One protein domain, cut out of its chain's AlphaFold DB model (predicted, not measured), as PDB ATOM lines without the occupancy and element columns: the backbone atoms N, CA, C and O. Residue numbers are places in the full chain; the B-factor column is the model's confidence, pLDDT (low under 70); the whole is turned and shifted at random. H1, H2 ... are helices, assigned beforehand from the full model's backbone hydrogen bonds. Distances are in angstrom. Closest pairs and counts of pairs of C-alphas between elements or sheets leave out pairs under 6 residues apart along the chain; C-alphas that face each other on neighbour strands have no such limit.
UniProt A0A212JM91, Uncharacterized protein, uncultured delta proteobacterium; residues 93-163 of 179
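What this domain is: This is residues 93 to 163 of the 179 residues of an uncharacterized protein of uncultured delta proteobacterium (UniProt A0A212JM91). What would one see first, going along the printed part? The short helix H1 packs on one part of the longest helix, H3, while H2 turns off from H1 at a corner and H4 packs on H3 at a steep tilt. A long loop, residues 135 to 151, joins H3 to H4. What is the make-up? The printed part has 71 residues with four named helices, in the order H1, H2, H3, H4, and no named strand: the class is all helix. It is compact, with a radius of gyration of the C-alphas of 12.0 A, and only just elongated, with spans of 36 by 24 by 21 A.

How they stand to each other: What does H1 meet? H1, residues 95 to 99, and H2, residues 101 to 110, touch only at the corner by their tight link; their closest C-alphas, of Asn 97 and Phe 104, are 4.3 A apart. H1 also touches H3, residues 120 to 134, with residues 123 to 128 of H3 alone; the closest C-alphas, of Leu 98 and Cys 124, are 5.1 A apart. How do the longer helices stand? H2 and H3 are close but not clearly touching, about perpendicular at 78 degrees, with the closest C-alphas, of Pro 101 and Phe 120, 6.5 A apart. H3 touches H4, residues 152 to 160, at a steep tilt of 49 degrees, opposite ways; the closest C-alphas, of Arg 125 and Ala 159, are 4.5 A apart. What of H4 and the first two helices? H1 and H4 are near each other, and H2 and H4 are apart. Do the backbones bear the helices out? In H1, H2, H3 and H4 every O i to N i+4 pair is within hydrogen-bond range.

Where its parts are: Where does H1 begin? C-alpha 95 is at (106.526, 122.849, 92.889). How long are the others? From first to last C-alpha, H2 measures 14.2 A, H3 20.9 A and H4 12.6 A. Where does H4 end? C-alpha 160 is at (114.759, 128.976, 105.806).

The domain as a whole: How far does it reach? The two C-alphas farthest apart, of Gly 117 and Glu 141, are 36.9 A apart. Is it unbroken? The printed part has no cut; the link from H3 to H4 is long, with 17 residues. Where is confidence low? Residues 140 to 146 and 161 to 163 of the model have pLDDT under 70.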
ATOM      1  N   PHE A  93     100.594 124.806  97.271       95.75
ATOM      2  CA  PHE A  93     102.055 124.778  97.398       95.75
ATOM      3  C   PHE A  93     102.731 123.734  96.494       95.75
ATOM      4  O   PHE A  93     103.664 123.042  96.896       95.75
ATOM      5  N   PHE A  94     102.271 123.591  95.254       94.38
ATOM      6  CA  PHE A  94     102.948 122.737  94.278       94.38
ATOM      7  C   PHE A  94     104.292 123.325  93.864       94.38
ATOM      8  O   PHE A  94     104.505 124.534  93.958       94.38
ATOM      9  N   ARG A  95     105.183 122.472  93.348       94.19
ATOM     10  CA  ARG A  95     106.526 122.849  92.889       94.19
ATOM     11  C   ARG A  95     106.518 124.136  92.069       94.19
ATOM     12  O   ARG A  95     107.227 125.060  92.438       94.19
ATOM     13  N   GLY A  96     105.697 124.205  91.016       93.88
ATOM     14  CA  GLY A  96     105.603 125.391  90.156       93.88
ATOM     15  C   GLY A  96     105.303 126.658  90.956       93.88
ATOM     16  O   GLY A  96     106.060 127.617  90.897       93.88
ATOM     17  N   ASN A  97     104.282 126.613  91.813       96.31
ATOM     18  CA  ASN A  97     103.858 127.754  92.627       96.31
ATOM     19  C   ASN A  97     104.862 128.132  93.728       96.31
ATOM     20  O   ASN A  97     104.774 129.229  94.265       96.31
ATOM     21  N   LEU A  98     105.779 127.237  94.104       96.44
ATOM     22  CA  LEU A  98     106.818 127.500  95.104       96.44
ATOM     23  C   LEU A  98     108.139 127.982  94.495       96.44
ATOM     24  O   LEU A  98     108.959 128.557  95.208       96.44
ATOM     25  N   THR A  99     108.378 127.720  93.209       94.75
ATOM     26  CA  THR A  99     109.658 128.034  92.552       94.75
ATOM     27  C   THR A  99     109.554 129.094  91.466       94.75
ATOM     28  O   THR A  99     110.582 129.620  91.057       94.75
ATOM     29  N   ASP A 100     108.348 129.397  90.988       95.50
ATOM     30  CA  ASP A 100     108.109 130.349  89.908       95.50
ATOM     31  C   ASP A 100     107.037 131.387  90.310       95.50
ATOM     32  O   ASP A 100     105.867 131.028  90.501       95.50
ATOM     33  N   PRO A 101     107.404 132.681  90.420       95.69
ATOM     34  CA  PRO A 101     106.468 133.763  90.720       95.69
ATOM     35  C   PRO A 101     105.316 133.882  89.715       95.69
ATOM     36  O   PRO A 101     104.220 134.293  90.102       95.69
ATOM     37  N   VAL A 102     105.536 133.523  88.444       96.88
ATOM     38  CA  VAL A 102     104.494 133.589  87.407       96.88
ATOM     39  C   VAL A 102     103.436 132.515  87.664       96.88
ATOM     40  O   VAL A 102     102.249 132.832  87.756       96.88
ATOM     41  N   SER A 103     103.857 131.267  87.883       96.62
ATOM     42  CA  SER A 103     102.971 130.167  88.294       96.62
ATOM     43  C   SER A 103     102.195 130.495  89.574       96.62
ATOM     44  O   SER A 103     100.988 130.259  89.645       96.62
ATOM     45  N   PHE A 104     102.849 131.103  90.571       97.25
ATOM     46  CA  PHE A 104     102.170 131.583  91.777       97.25
ATOM     47  C   PHE A 104     101.093 132.633  91.471       97.25
ATOM     48  O   PHE A 104      99.973 132.516  91.971       97.25
ATOM     49  N   ALA A 105     101.395 133.632  90.637       96.62
ATOM     50  CA  ALA A 105     100.428 134.661  90.255       96.62
ATOM     51  C   ALA A 105      99.204 134.058  89.544       96.62
ATOM     52  O   ALA A 105      98.071 134.430  89.850       96.62
ATOM     53  N   MET A 106      99.408 133.069  88.670       95.94
ATOM     54  CA  MET A 106      98.313 132.330  88.029       95.94
ATOM     55  C   MET A 106      97.487 131.528  89.041       95.94
ATOM     56  O   MET A 106      96.257 131.574  89.018       95.94
ATOM     57  N   ALA A 107      98.139 130.819  89.969       95.38
ATOM     58  CA  ALA A 107      97.446 130.071  91.018       95.38
ATOM     59  C   ALA A 107      96.604 130.988  91.916       95.38
ATOM     60  O   ALA A 107      95.497 130.620  92.306       95.38
ATOM     61  N   LYS A 108      97.110 132.186  92.215       95.38
ATOM     62  CA  LYS A 108      96.415 133.220  92.984       95.38
ATOM     63  C   LYS A 108      95.167 133.737  92.267       95.38
ATOM     64  O   LYS A 108      94.121 133.833  92.897       95.38
ATOM     65  N   GLN A 109      95.241 133.962  90.955       94.25
ATOM     66  CA  GLN A 109      94.070 134.315  90.141       94.25
ATOM     67  C   GLN A 109      93.022 133.191  90.111       94.25
ATOM     68  O   GLN A 109      91.826 133.458  90.171       94.25
ATOM     69  N   GLY A 110      93.467 131.933  90.041       92.38
ATOM     70  CA  GLY A 110      92.585 130.767  89.971       92.38
ATOM     71  C   GLY A 110      92.079 130.248  91.318       92.38
ATOM     72  O   GLY A 110      91.251 129.341  91.342       92.38
ATOM     73  N   CYS A 111      92.569 130.754  92.455       95.38
ATOM     74  CA  CYS A 111      92.205 130.226  93.767       95.38
ATOM     75  C   CYS A 111      91.829 131.336  94.760       95.38
ATOM     76  O   CYS A 111      92.718 131.953  95.346       95.38
ATOM     77  N   PRO A 112      90.536 131.493  95.113       94.62
ATOM     78  CA  PRO A 112      90.090 132.499  96.089       94.62
ATOM     79  C   PRO A 112      90.567 132.218  97.525       94.62
ATOM     80  O   PRO A 112      90.292 132.982  98.454       94.62
ATOM     81  N   GLY A 113      91.234 131.081  97.742       94.81
ATOM     82  CA  GLY A 113      91.890 130.767  99.002       94.81
ATOM     83  C   GLY A 113      93.231 131.468  99.190       94.81
ATOM     84  O   GLY A 113      93.687 131.543 100.327       94.81
ATOM     85  N   ILE A 114      93.850 131.976  98.120       95.88
ATOM     86  CA  ILE A 114      95.112 132.721  98.166       95.88
ATOM     87  C   ILE A 114      94.773 134.217  98.235       95.88
ATOM     88  O   ILE A 114      94.144 134.733  97.313       95.88
ATOM     89  N   PRO A 115      95.140 134.939  99.308       94.06
ATOM     90  CA  PRO A 115      94.793 136.352  99.434       94.06
ATOM     91  C   PRO A 115      95.470 137.240  98.388       94.06
ATOM     92  O   PRO A 115      96.631 137.025  98.045       94.06
ATOM     93  N   GLU A 116      94.789 138.311  97.965       90.75
ATOM     94  CA  GLU A 116      95.333 139.270  96.989       90.75
ATOM     95  C   GLU A 116      96.612 139.970  97.490       90.75
ATOM     96  O   GLU A 116      97.480 140.347  96.716       90.75
ATOM     97  N   GLY A 117      96.795 140.090  98.805       91.75
ATOM     98  CA  GLY A 117      98.020 140.636  99.400       91.75
ATOM     99  C   GLY A 117      99.148 139.617  99.607       91.75
ATOM    100  O   GLY A 117     100.182 139.977 100.165       91.75
ATOM    101  N   ALA A 118      98.971 138.344  99.234       93.56
ATOM    102  CA  ALA A 118      99.962 137.309  99.517       93.56
ATOM    103  C   ALA A 118     101.264 137.557  98.734       93.56
ATOM    104  O   ALA A 118     101.299 137.459  97.505       93.56
ATOM    105  N   ALA A 119     102.342 137.859  99.460       94.69
ATOM    106  CA  ALA A 119     103.678 138.009  98.896       94.69
ATOM    107  C   ALA A 119     104.297 136.636  98.593       94.69
ATOM    108  O   ALA A 119     104.266 135.741  99.441       94.69
ATOM    109  N   PHE A 120     104.924 136.496  97.420       95.31
ATOM    110  CA  PHE A 120     105.509 135.233  96.951       95.31
ATOM    111  C   PHE A 120     106.483 134.616  97.966       95.31
ATOM    112  O   PHE A 120     106.337 133.458  98.339       95.31
ATOM    113  N   ALA A 121     107.414 135.402  98.513       94.25
ATOM    114  CA  ALA A 121     108.386 134.904  99.490       94.25
ATOM    115  C   ALA A 121     107.726 134.338 100.767       94.25
ATOM    116  O   ALA A 121     108.131 133.293 101.278       94.25
ATOM    117  N   VAL A 122     106.679 135.002 101.275       94.19
ATOM    118  CA  VAL A 122     105.934 134.548 102.463       94.19
ATOM    119  C   VAL A 122     105.120 133.296 102.139       94.19
ATOM    120  O   VAL A 122     105.085 132.366 102.951       94.19
ATOM    121  N   PHE A 123     104.510 133.246 100.951       95.50
ATOM    122  CA  PHE A 123     103.806 132.073 100.439       95.50
ATOM    123  C   PHE A 123     104.739 130.861 100.357       95.50
ATOM    124  O   PHE A 123     104.414 129.812 100.914       95.50
ATOM    125  N   CYS A 124     105.927 131.020  99.767       96.19
ATOM    126  CA  CYS A 124     106.895 129.939  99.623       96.19
ATOM    127  C   CYS A 124     107.395 129.421 100.973       96.19
ATOM    128  O   CYS A 124     107.345 128.214 101.217       96.19
ATOM    129  N   ARG A 125     107.806 130.315 101.884       95.25
ATOM    130  CA  ARG A 125     108.264 129.926 103.230       95.25
ATOM    131  C   ARG A 125     107.174 129.213 104.026       95.25
ATOM    132  O   ARG A 125     107.430 128.177 104.638       95.25
ATOM    133  N   THR A 126     105.960 129.762 104.030       94.75
ATOM    134  CA  THR A 126     104.838 129.200 104.799       94.75
ATOM    135  C   THR A 126     104.396 127.862 104.221       94.75
ATOM    136  O   THR A 126     104.237 126.900 104.969       94.75
ATOM    137  N   GLY A 127     104.270 127.779 102.895       95.12
ATOM    138  CA  GLY A 127     103.947 126.546 102.189       95.12
ATOM    139  C   GLY A 127     104.967 125.449 102.443       95.12
ATOM    140  O   GLY A 127     104.598 124.331 102.794       95.12
ATOM    141  N   ALA A 128     106.258 125.776 102.357       95.50
ATOM    142  CA  ALA A 128     107.319 124.812 102.608       95.50
ATOM    143  C   ALA A 128     107.291 124.264 104.042       95.50
ATOM    144  O   ALA A 128     107.397 123.051 104.237       95.50
ATOM    145  N   ARG A 129     107.088 125.129 105.044       94.94
ATOM    146  CA  ARG A 129     106.933 124.712 106.450       94.94
ATOM    147  C   ARG A 129     105.713 123.823 106.650       94.94
ATOM    148  O   ARG A 129     105.802 122.831 107.370       94.94
ATOM    149  N   GLU A 130     104.598 124.152 106.005       93.56
ATOM    150  CA  GLU A 130     103.380 123.357 106.121       93.56
ATOM    151  C   GLU A 130     103.568 121.963 105.520       93.56
ATOM    152  O   GLU A 130     103.327 120.971 106.208       93.56
ATOM    153  N   LEU A 131     104.077 121.874 104.290       94.25
ATOM    154  CA  LEU A 131     104.357 120.600 103.626       94.25
ATOM    155  C   LEU A 131     105.310 119.723 104.449       94.25
ATOM    156  O   LEU A 131     105.039 118.538 104.645       94.25
ATOM    157  N   LEU A 132     106.373 120.309 105.013       94.00
ATOM    158  CA  LEU A 132     107.285 119.606 105.921       94.00
ATOM    159  C   LEU A 132     106.569 119.089 107.174       94.00
ATOM    160  O   LEU A 132     106.761 117.932 107.544       94.00
ATOM    161  N   SER A 133     105.731 119.913 107.810       92.56
ATOM    162  CA  SER A 133     104.994 119.526 109.023       92.56
ATOM    163  C   SER A 133     104.000 118.387 108.784       92.56
ATOM    164  O   SER A 133     103.723 117.600 109.686       92.56
ATOM    165  N   GLN A 134     103.479 118.293 107.559       90.50
ATOM    166  CA  GLN A 134     102.532 117.268 107.141       90.50
ATOM    167  C   GLN A 134     103.212 116.019 106.560       90.50
ATOM    168  O   GLN A 134     102.510 115.058 106.255       90.50
ATOM    169  N   GLY A 135     104.539 116.030 106.384       91.88
ATOM    170  CA  GLY A 135     105.268 114.938 105.736       91.88
ATOM    171  C   GLY A 135     105.019 114.828 104.227       91.88
ATOM    172  O   GLY A 135     105.221 113.758 103.663       91.88
ATOM    173  N   ILE A 136     104.562 115.900 103.569       92.69
ATOM    174  CA  ILE A 136     104.227 115.887 102.141       92.69
ATOM    175  C   ILE A 136     105.406 116.405 101.321       92.69
ATOM    176  O   ILE A 136     105.621 117.607 101.176       92.69
ATOM    177  N   PHE A 137     106.152 115.481 100.736       91.62
ATOM    178  CA  PHE A 137     107.221 115.753  99.782       91.62
ATOM    179  C   PHE A 137     107.420 114.533  98.881       91.62
ATOM    180  O   PHE A 137     106.771 113.496  99.040       91.62
ATOM    181  N   THR A 138     108.284 114.674  97.885       86.62
ATOM    182  CA  THR A 138     108.739 113.555  97.059       86.62
ATOM    183  C   THR A 138     110.171 113.212  97.425       86.62
ATOM    184  O   THR A 138     111.012 114.106  97.516       86.62
ATOM    185  N   GLU A 139     110.464 111.928  97.597       76.88
ATOM    186  CA  GLU A 139     111.853 111.488  97.717       76.88
ATOM    187  C   GLU A 139     112.506 111.385  96.326       76.88
ATOM    188  O   GLU A 139     111.815 111.085  95.343       76.88
ATOM    189  N   PRO A 140     113.813 111.671  96.187       67.94
ATOM    190  CA  PRO A 140     114.519 111.616  94.904       67.94
ATOM    191  C   PRO A 140     114.352 110.286  94.153       67.94
ATOM    192  O   PRO A 140     114.318 110.271  92.924       67.94
ATOM    193  N   GLU A 141     114.198 109.182  94.875       62.31
ATOM    194  CA  GLU A 141     114.032 107.828  94.339       62.31
ATOM    195  C   GLU A 141     112.620 107.589  93.771       62.31
ATOM    196  O   GLU A 141     112.420 106.733  92.908       62.31
ATOM    197  N   GLU A 142     111.632 108.381  94.200       62.09
ATOM    198  CA  GLU A 142     110.254 108.360  93.692       62.09
ATOM    199  C   GLU A 142     110.067 109.266  92.458       62.09
ATOM    200  O   GLU A 142     108.983 109.316  91.856       62.09
ATOM    201  N   LEU A 143     111.116 110.005  92.081       56.25
ATOM    202  CA  LEU A 143     111.098 111.035  91.052       56.25
ATOM    203  C   LEU A 143     111.012 110.413  89.648       56.25
ATOM    204  O   LEU A 143     112.009 110.162  88.976       56.25
ATOM    205  N   ARG A 144     109.789 110.226  89.147       55.59
ATOM    206  CA  ARG A 144     109.528 110.145  87.702       55.59
ATOM    207  C   ARG A 144     109.015 111.504  87.227       55.59
ATOM    208  O   ARG A 144     107.990 111.985  87.697       55.59
ATOM    209  N   VAL A 145     109.794 112.140  86.357       51.75
ATOM    210  CA  VAL A 145     109.639 113.529  85.896       51.75
ATOM    211  C   VAL A 145     108.281 113.843  85.239       51.75
ATOM    212  O   VAL A 145     107.779 113.005  84.487       51.75
ATOM    213  N   PRO A 146     107.747 115.075  85.419       53.81
ATOM    214  CA  PRO A 146     108.033 116.051  86.483       53.81
ATOM    215  C   PRO A 146     107.150 115.803  87.721       53.81
ATOM    216  O   PRO A 146     105.933 115.669  87.610       53.81
ATOM    217  N   ALA A 147     107.754 115.787  88.914       73.25
ATOM    218  CA  ALA A 147     107.013 115.645  90.167       73.25
ATOM    219  C   ALA A 147     106.306 116.953  90.565       73.25
ATOM    220  O   ALA A 147     106.889 118.036  90.502       73.25
ATOM    221  N   VAL A 148     105.057 116.825  91.021       85.69
ATOM    222  CA  VAL A 148     104.220 117.939  91.510       85.69
ATOM    223  C   VAL A 148     104.746 118.509  92.834       85.69
ATOM    224  O   VAL A 148     104.568 119.694  93.115       85.69
ATOM    225  N   LEU A 149     105.423 117.682  93.635       90.19
ATOM    226  CA  LEU A 149     105.970 118.044  94.940       90.19
ATOM    227  C   LEU A 149     107.484 118.281  94.860       90.19
ATOM    228  O   LEU A 149     108.192 117.692  94.041       90.19
ATOM    229  N   LEU A 150     107.983 119.159  95.728       91.88
ATOM    230  CA  LEU A 150     109.416 119.353  95.949       91.88
ATOM    231  C   LEU A 150     109.990 118.236  96.829       91.88
ATOM    232  O   LEU A 150     109.258 117.565  97.561       91.88
ATOM    233  N   THR A 151     111.313 118.063  96.783       92.50
ATOM    234  CA  THR A 151     111.995 117.166  97.721       92.50
ATOM    235  C   THR A 151     112.091 117.772  99.113       92.50
ATOM    236  O   THR A 151     112.069 118.997  99.274       92.50
ATOM    237  N   LYS A 152     112.269 116.922 100.131       92.44
ATOM    238  CA  LYS A 152     112.452 117.368 101.519       92.44
ATOM    239  C   LYS A 152     113.571 118.407 101.645       92.44
ATOM    240  O   LYS A 152     113.380 119.447 102.267       92.44
ATOM    241  N   THR A 153     114.706 118.178 100.984       92.19
ATOM    242  CA  THR A 153     115.842 119.116 100.968       92.19
ATOM    243  C   THR A 153     115.481 120.462 100.337       92.19
ATOM    244  O   THR A 153     115.881 121.505 100.852       92.19
ATOM    245  N   GLN A 154     114.718 120.467  99.240       93.25
ATOM    246  CA  GLN A 154     114.264 121.708  98.603       93.25
ATOM    247  C   GLN A 154     113.300 122.487  99.508       93.25
ATOM    248  O   GLN A 154     113.430 123.704  99.624       93.25
ATOM    249  N   LEU A 155     112.382 121.797 100.190       94.50
ATOM    250  CA  LEU A 155     111.468 122.426 101.145       94.50
ATOM    251  C   LEU A 155     112.203 122.998 102.361       94.50
ATOM    252  O   LEU A 155     111.887 124.104 102.779       94.50
ATOM    253  N   ILE A 156     113.196 122.290 102.911       94.25
ATOM    254  CA  ILE A 156     114.001 122.792 104.040       94.25
ATOM    255  C   ILE A 156     114.695 124.103 103.665       94.25
ATOM    256  O   ILE A 156     114.666 125.048 104.450       94.25
ATOM    257  N   ARG A 157     115.266 124.180 102.455       93.62
ATOM    258  CA  ARG A 157     115.875 125.418 101.946       93.62
ATOM    259  C   ARG A 157     114.840 126.534 101.863       93.62
ATOM    260  O   ARG A 157     115.023 127.555 102.508       93.62
ATOM    261  N   LEU A 158     113.715 126.305 101.183       92.94
ATOM    262  CA  LEU A 158     112.645 127.304 101.064       92.94
ATOM    263  C   LEU A 158     112.064 127.742 102.412       92.94
ATOM    264  O   LEU A 158     111.678 128.892 102.553       92.94
ATOM    265  N   ALA A 159     111.992 126.858 103.407       91.44
ATOM    266  CA  ALA A 159     111.486 127.188 104.737       91.44
ATOM    267  C   ALA A 159     112.423 128.120 105.535       91.44
ATOM    268  O   ALA A 159     111.955 128.764 106.484       91.44
ATOM    269  N   GLY A 160     113.712 128.167 105.173       80.56
ATOM    270  CA  GLY A 160     114.759 128.976 105.806       80.56
ATOM    271  C   GLY A 160     115.326 130.107 104.940       80.56
ATOM    272  O   GLY A 160     116.102 130.901 105.456       80.56
ATOM    273  N   ASP A 161     114.961 130.197 103.658       65.19
ATOM    274  CA  ASP A 161     115.459 131.238 102.752       65.19
ATOM    275  C   ASP A 161     114.673 132.551 102.928       65.19
ATOM    276  O   ASP A 161     113.508 132.684 102.528       65.19
ATOM    277  N   ASP A 162     115.313 133.553 103.530       52.81
ATOM    278  CA  ASP A 162     114.786 134.922 103.617       52.81
ATOM    279  C   ASP A 162     115.082 135.752 102.347       52.81
ATOM    280  O   ASP A 162     114.579 136.865 102.199       52.81
ATOM    281  N   THR A 163     115.828 135.199 101.381       47.97
ATOM    282  CA  THR A 163     116.418 135.932 100.244       47.97
ATOM    283  C   THR A 163     115.472 136.260  99.074       47.97
ATOM    284  O   THR A 163     115.846 137.027  98.194       47.97
TER     285      THR A 163